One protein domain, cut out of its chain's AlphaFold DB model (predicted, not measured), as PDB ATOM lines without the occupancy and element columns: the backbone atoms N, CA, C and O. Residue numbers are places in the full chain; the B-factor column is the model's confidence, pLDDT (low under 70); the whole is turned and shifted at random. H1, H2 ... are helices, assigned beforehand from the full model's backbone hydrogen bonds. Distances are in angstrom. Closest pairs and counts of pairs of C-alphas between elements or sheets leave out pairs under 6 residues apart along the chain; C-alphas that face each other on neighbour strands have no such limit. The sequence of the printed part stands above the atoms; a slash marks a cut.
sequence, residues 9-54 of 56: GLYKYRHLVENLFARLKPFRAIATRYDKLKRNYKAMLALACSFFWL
ATOM      1  N   GLY A   9      28.165 -16.144  39.233       82.06
ATOM      2  CA  GLY A   9      29.062 -15.973  40.374       82.06
ATOM      3  C   GLY A   9      30.298 -15.159  39.997       82.06
ATOM      4  O   GLY A   9      30.540 -14.087  40.559       82.06
ATOM      5  N   LEU A  10      31.043 -15.613  38.993       81.94
ATOM      6  CA  LEU A  10      32.239 -14.959  38.473       81.94
ATOM      7  C   LEU A  10      31.925 -13.574  37.898       81.94
ATOM      8  O   LEU A  10      32.699 -12.632  38.087       81.94
ATOM      9  N   TYR A  11      30.766 -13.420  37.253       84.50
ATOM     10  CA  TYR A  11      30.287 -12.125  36.773       84.50
ATOM     11  C   TYR A  11      30.097 -11.127  37.922       84.50
ATOM     12  O   TYR A  11      30.540  -9.980  37.832       84.50
ATOM     13  N   LYS A  12      29.518 -11.570  39.044       83.50
ATOM     14  CA  LYS A  12      29.334 -10.735  40.237       83.50
ATOM     15  C   LYS A  12      30.670 -10.324  40.857       83.50
ATOM     16  O   LYS A  12      30.842  -9.155  41.195       83.50
ATOM     17  N   TYR A  13      31.635 -11.240  40.954       82.94
ATOM     18  CA  TYR A  13      32.984 -10.904  41.425       82.94
ATOM     19  C   TYR A  13      33.678  -9.892  40.513       82.94
ATOM     20  O   TYR A  13      34.247  -8.915  41.002       82.94
ATOM     21  N   ARG A  14      33.587 -10.074  39.191       83.50
ATOM     22  CA  ARG A  14      34.156  -9.129  38.224       83.50
ATOM     23  C   ARG A  14      33.517  -7.748  38.345       83.50
ATOM     24  O   ARG A  14      34.241  -6.762  38.420       83.50
ATOM     25  N   HIS A  15      32.197  -7.691  38.501       87.25
ATOM     26  CA  HIS A  15      31.474  -6.441  38.711       87.25
ATOM     27  C   HIS A  15      31.936  -5.689  39.974       87.25
ATOM     28  O   HIS A  15      32.118  -4.472  39.938       87.25
ATOM     29  N   LEU A  16      32.195  -6.396  41.081       84.62
ATOM     30  CA  LEU A  16      32.727  -5.789  42.309       84.62
ATOM     31  C   LEU A  16      34.123  -5.185  42.095       84.62
ATOM     32  O   LEU A  16      34.398  -4.075  42.554       84.62
ATOM     33  N   VAL A  17      34.986  -5.899  41.368       83.25
ATOM     34  CA  VAL A  17      36.328  -5.424  41.013       83.25
ATOM     35  C   VAL A  17      36.241  -4.200  40.096       83.25
ATOM     36  O   VAL A  17      36.916  -3.202  40.341       83.25
ATOM     37  N   GLU A  18      35.377  -4.220  39.085       84.94
ATOM     38  CA  GLU A  18      35.171  -3.083  38.181       84.94
ATOM     39  C   GLU A  18      34.618  -1.852  38.907       84.94
ATOM     40  O   GLU A  18      35.095  -0.741  38.675       84.94
ATOM     41  N   ASN A  19      33.683  -2.031  39.846       84.81
ATOM     42  CA  ASN A  19      33.158  -0.941  40.668       84.81
ATOM     43  C   ASN A  19      34.244  -0.322  41.567       84.81
ATOM     44  O   ASN A  19      34.310   0.900  41.725       84.81
ATOM     45  N   LEU A  20      35.134  -1.153  42.117       81.62
ATOM     46  CA  LEU A  20      36.313  -0.685  42.842       81.62
ATOM     47  C   LEU A  20      37.201   0.161  41.917       81.62
ATOM     48  O   LEU A  20      37.486   1.314  42.234       81.62
ATOM     49  N   PHE A  21      37.569  -0.346  40.736       77.00
ATOM     50  CA  PHE A  21      38.381   0.403  39.769       77.00
ATOM     51  C   PHE A  21      37.717   1.702  39.289       77.00
ATOM     52  O   PHE A  21      38.402   2.717  39.140       77.00
ATOM     53  N   ALA A  22      36.396   1.714  39.102       83.94
ATOM     54  CA  ALA A  22      35.641   2.910  38.738       83.94
ATOM     55  C   ALA A  22      35.738   3.993  39.822       83.94
ATOM     56  O   ALA A  22      35.960   5.165  39.513       83.94
ATOM     57  N   ARG A  23      35.659   3.600  41.096       79.62
ATOM     58  CA  ARG A  23      35.829   4.518  42.229       79.62
ATOM     59  C   ARG A  23      37.305   4.856  42.513       79.62
ATOM     60  O   ARG A  23      37.570   5.888  43.120       79.62
ATOM     61  N   LEU A  24      38.265   4.060  42.027       79.06
ATOM     62  CA  LEU A  24      39.704   4.383  42.023       79.06
ATOM     63  C   LEU A  24      40.099   5.350  40.890       79.06
ATOM     64  O   LEU A  24      41.122   6.025  40.982       79.06
ATOM     65  N   LYS A  25      39.293   5.450  39.831       74.00
ATOM     66  CA  LYS A  25      39.519   6.327  38.672       74.00
ATOM     67  C   LYS A  25      39.705   7.822  39.006       74.00
ATOM     68  O   LYS A  25      40.598   8.424  38.408       74.00
ATOM     69  N   PRO A  26      38.948   8.444  39.939       76.31
ATOM     70  CA  PRO A  26      39.203   9.827  40.357       76.31
ATOM     71  C   PRO A  26      40.537  10.006  41.099       76.31
ATOM     72  O   PRO A  26      41.082  11.111  41.125       76.31
ATOM     73  N   PHE A  27      41.126   8.937  41.646       72.38
ATOM     74  CA  PHE A  27      42.452   8.986  42.259       72.38
ATOM     75  C   PHE A  27      43.529   8.964  41.169       72.38
ATOM     76  O   PHE A  27      44.159   7.941  40.885       72.38
ATOM     77  N   ARG A  28      43.773  10.134  40.566       66.38
ATOM     78  CA  ARG A  28      44.761  10.350  39.492       66.38
ATOM     79  C   ARG A  28      46.150   9.793  39.832       66.38
ATOM     80  O   ARG A  28      46.825   9.274  38.947       66.38
ATOM     81  N   ALA A  29      46.557   9.829  41.101       66.00
ATOM     82  CA  ALA A  29      47.822   9.253  41.570       66.00
ATOM     83  C   ALA A  29      47.918   7.731  41.336       66.00
ATOM     84  O   ALA A  29      48.965   7.229  40.925       66.00
ATOM     85  N   ILE A  30      46.812   7.006  41.533       69.25
ATOM     86  CA  ILE A  30      46.726   5.553  41.341       69.25
ATOM     87  C   ILE A  30      46.545   5.232  39.852       69.25
ATOM     88  O   ILE A  30      47.252   4.375  39.320       69.25
ATOM     89  N   ALA A  31      45.648   5.953  39.166       66.69
ATOM     90  CA  ALA A  31      45.323   5.727  37.755       66.69
ATOM     91  C   ALA A  31      46.511   5.979  36.813       66.69
ATOM     92  O   ALA A  31      46.739   5.216  35.880       66.69
ATOM     93  N   THR A  32      47.303   7.018  37.084       71.19
ATOM     94  CA  THR A  32      48.462   7.371  36.247       71.19
ATOM     95  C   THR A  32      49.721   6.596  36.641       71.19
ATOM     96  O   THR A  32      50.764   6.805  36.029       71.19
ATOM     97  N   ARG A  33      49.658   5.711  37.658       67.88
ATOM     98  CA  ARG A  33      50.822   4.930  38.127       67.88
ATOM     99  C   ARG A  33      52.040   5.825  38.405       67.88
ATOM    100  O   ARG A  33      53.171   5.456  38.118       67.88
ATOM    101  N   TYR A  34      51.800   7.011  38.969       65.00
ATOM    102  CA  TYR A  34      52.856   8.010  39.179       65.00
ATOM    103  C   TYR A  34      53.912   7.537  40.185       65.00
ATOM    104  O   TYR A  34      55.040   8.025  40.221       65.00
ATOM    105  N   ASP A  35      53.533   6.561  41.005       68.75
ATOM    106  CA  ASP A  35      54.415   5.962  41.974       68.75
ATOM    107  C   ASP A  35      55.463   5.046  41.313       68.75
ATOM    108  O   ASP A  35      55.156   3.971  40.787       68.75
ATOM    109  N   LYS A  36      56.726   5.487  41.360       71.19
ATOM    110  CA  LYS A  36      57.892   4.786  40.794       71.19
ATOM    111  C   LYS A  36      58.206   3.470  41.516       71.19
ATOM    112  O   LYS A  36      58.924   2.633  40.965       71.19
ATOM    113  N   LEU A  37      57.709   3.277  42.742       80.38
ATOM    114  CA  LEU A  37      58.101   2.181  43.616       80.38
ATOM    115  C   LEU A  37      56.927   1.228  43.855       80.38
ATOM    116  O   LEU A  37      55.980   1.513  44.574       80.38
ATOM    117  N   LYS A  38      57.024  -0.005  43.351       80.38
ATOM    118  CA  LYS A  38      55.942  -1.010  43.451       80.38
ATOM    119  C   LYS A  38      55.336  -1.166  44.861       80.38
ATOM    120  O   LYS A  38      54.156  -1.488  44.977       80.38
ATOM    121  N   ARG A  39      56.123  -0.950  45.924       82.19
ATOM    122  CA  ARG A  39      55.666  -0.974  47.324       82.19
ATOM    123  C   ARG A  39      54.656   0.130  47.637       82.19
ATOM    124  O   ARG A  39      53.651  -0.145  48.281       82.19
ATOM    125  N   ASN A  40      54.920   1.351  47.190       80.31
ATOM    126  CA  ASN A  40      54.131   2.513  47.565       80.31
ATOM    127  C   ASN A  40      52.822   2.561  46.752       80.31
ATOM    128  O   ASN A  40      51.756   2.775  47.325       80.31
ATOM    129  N   TYR A  41      52.848   2.115  45.487       81.00
ATOM    130  CA  TYR A  41      51.625   1.777  44.740       81.00
ATOM    131  C   TYR A  41      50.739   0.743  45.461       81.00
ATOM    132  O   TYR A  41      49.532   0.942  45.594       81.00
ATOM    133  N   LYS A  42      51.320  -0.371  45.938       82.62
ATOM    134  CA  LYS A  42      50.564  -1.411  46.660       82.62
ATOM    135  C   LYS A  42      49.960  -0.878  47.961       82.62
ATOM    136  O   LYS A  42      48.824  -1.219  48.269       82.62
ATOM    137  N   ALA A  43      50.692  -0.037  48.692       84.62
ATOM    138  CA  ALA A  43      50.207   0.579  49.925       84.62
ATOM    139  C   ALA A  43      49.012   1.513  49.671       84.62
ATOM    140  O   ALA A  43      48.003   1.398  50.359       84.62
ATOM    141  N   MET A  44      49.073   2.369  48.643       82.38
ATOM    142  CA  MET A  44      47.936   3.221  48.262       82.38
ATOM    143  C   MET A  44      46.710   2.401  47.846       82.38
ATOM    144  O   MET A  44      45.589   2.750  48.211       82.38
ATOM    145  N   LEU A  45      46.914   1.297  47.119       81.38
ATOM    146  CA  LEU A  45      45.829   0.396  46.727       81.38
ATOM    147  C   LEU A  45      45.188  -0.277  47.951       81.38
ATOM    148  O   LEU A  45      43.967  -0.337  48.049       81.38
ATOM    149  N   ALA A  46      46.008  -0.747  48.896       84.44
ATOM    150  CA  ALA A  46      45.537  -1.360  50.135       84.44
ATOM    151  C   ALA A  46      44.749  -0.364  50.997       84.44
ATOM    152  O   ALA A  46      43.669  -0.701  51.468       84.44
ATOM    153  N   LEU A  47      45.236   0.875  51.131       83.19
ATOM    154  CA  LEU A  47      44.527   1.943  51.838       83.19
ATOM    155  C   LEU A  47      43.183   2.272  51.180       83.19
ATOM    156  O   LEU A  47      42.178   2.368  51.878       83.19
ATOM    157  N   ALA A  48      43.140   2.389  49.848       81.44
ATOM    158  CA  ALA A  48      41.893   2.614  49.121       81.44
ATOM    159  C   ALA A  48      40.898   1.460  49.333       81.44
ATOM    160  O   ALA A  48      39.729   1.707  49.618       81.44
ATOM    161  N   CYS A  49      41.357   0.206  49.277       81.00
ATOM    162  CA  CYS A  49      40.518  -0.953  49.591       81.00
ATOM    163  C   CYS A  49      40.005  -0.932  51.039       81.00
ATOM    164  O   CYS A  49      38.819  -1.168  51.260       81.00
ATOM    165  N   SER A  50      40.856  -0.614  52.020       84.25
ATOM    166  CA  SER A  50      40.447  -0.502  53.427       84.25
ATOM    167  C   SER A  50      39.417   0.606  53.645       84.25
ATOM    168  O   SER A  50      38.473   0.409  54.403       84.25
ATOM    169  N   PHE A  51      39.548   1.735  52.945       79.50
ATOM    170  CA  PHE A  51      38.599   2.848  53.027       79.50
ATOM    171  C   PHE A  51      37.221   2.495  52.456       79.50
ATOM    172  O   PHE A  51      36.211   3.038  52.878       79.50
ATOM    173  N   PHE A  52      37.166   1.584  51.484       76.00
ATOM    174  CA  PHE A  52      35.905   1.092  50.928       76.00
ATOM    175  C   PHE A  52      35.270  -0.003  51.768       76.00
ATOM    176  O   PHE A  52      34.052  -0.161  51.733       76.00
ATOM    177  N   TRP A  53      36.099  -0.795  52.445       74.56
ATOM    178  CA  TRP A  53      35.644  -1.875  53.307       74.56
ATOM    179  C   TRP A  53      35.058  -1.356  54.618       74.56
ATOM    180  O   TRP A  53      34.152  -1.979  55.162       74.56
ATOM    181  N   LEU A  54      35.562  -0.228  55.125       75.88
ATOM    182  CA  LEU A  54      35.035   0.388  56.334       75.88
ATOM    183  C   LEU A  54      33.765   1.192  55.994       75.88
ATOM    184  O   LEU A  54      33.868   2.183  55.268       75.88
TER     185      LEU A  54
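AT A GLANCE: This is residues 9 to 54 of the 56 residues of the protein "Transposase DDE domain-containing protein" of Candidatus Kentron sp. H (UniProt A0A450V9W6). Two long helices, H1 and H3, make a wide corner: the last residue of H1 comes close to the later half of H3, and the chain between them loops out through the short helix H2 before H3 folds back. Residues 9 to 19 of H1 stick out as a free arm, and this arm adds to the length of the whole. The printed part has 46 residues with three named helices, in the order H1, H2, H3 along the chain, and no named strand; the class is all helix. The whole is elongated, with spans of 35 by 21 by 17 A, and it is only just loose, close to compact, with a radius of gyration of the C-alphas of 11.6 A.

HOW THE PARTS SIT: H1, residues 9 to 24, touches no helix. It is close to H3, residues 38 to 53, but not clearly touching it; their closest C-alphas, those of Leu 24 and Ala 48, are 7.6 A apart. The lines of H1 and H3 are about perpendicular, only just, at 72 degrees. H1 is also close to H2, residues 28 to 31, but not clearly touching it; their closest C-alphas, those of Leu 24 and Ile 30, are 7.2 A apart. H2 and H3 only just touch, with 3 pairs of C-alphas within 8 A, and H3 does so with residues 41 to 45 alone. The closest C-alphas of H2 and H3 are those of Ile 30 and Tyr 41, 7.1 A apart. In H1 and H3 every O i to N i+4 pair is within hydrogen-bond range; H2 is too short for such a pair, and its one O i to N i+3 pair is not within range.

IN THESE COORDINATES: H1 begins with C-alpha 9 at (29.062, -15.973, 40.374), ends with C-alpha 24 at (39.704, 4.383, 42.023), and measures 23.0 A from first to last C-alpha. H3 also has 16 residues and measures 22.6 A, ending with C-alpha 53 at (35.644, -1.875, 53.307). H2 has 4 residues and measures 5.0 A.

THE WHOLE: The two C-alphas farthest apart are those of Gly 9 and Lys 36, at 35.5 A. Without residues 9 to 19, which stand free, the body has 35 residues and spans 27 by 17 by 9 A. The printed part has no cut. The link from H1 to H2 is tight, with 3 residues, and the link from H2 to H3 is short, with 6 residues. The mean pLDDT of the printed part is 78.6; residues 28 to 31 and 33 to 35 are under 70.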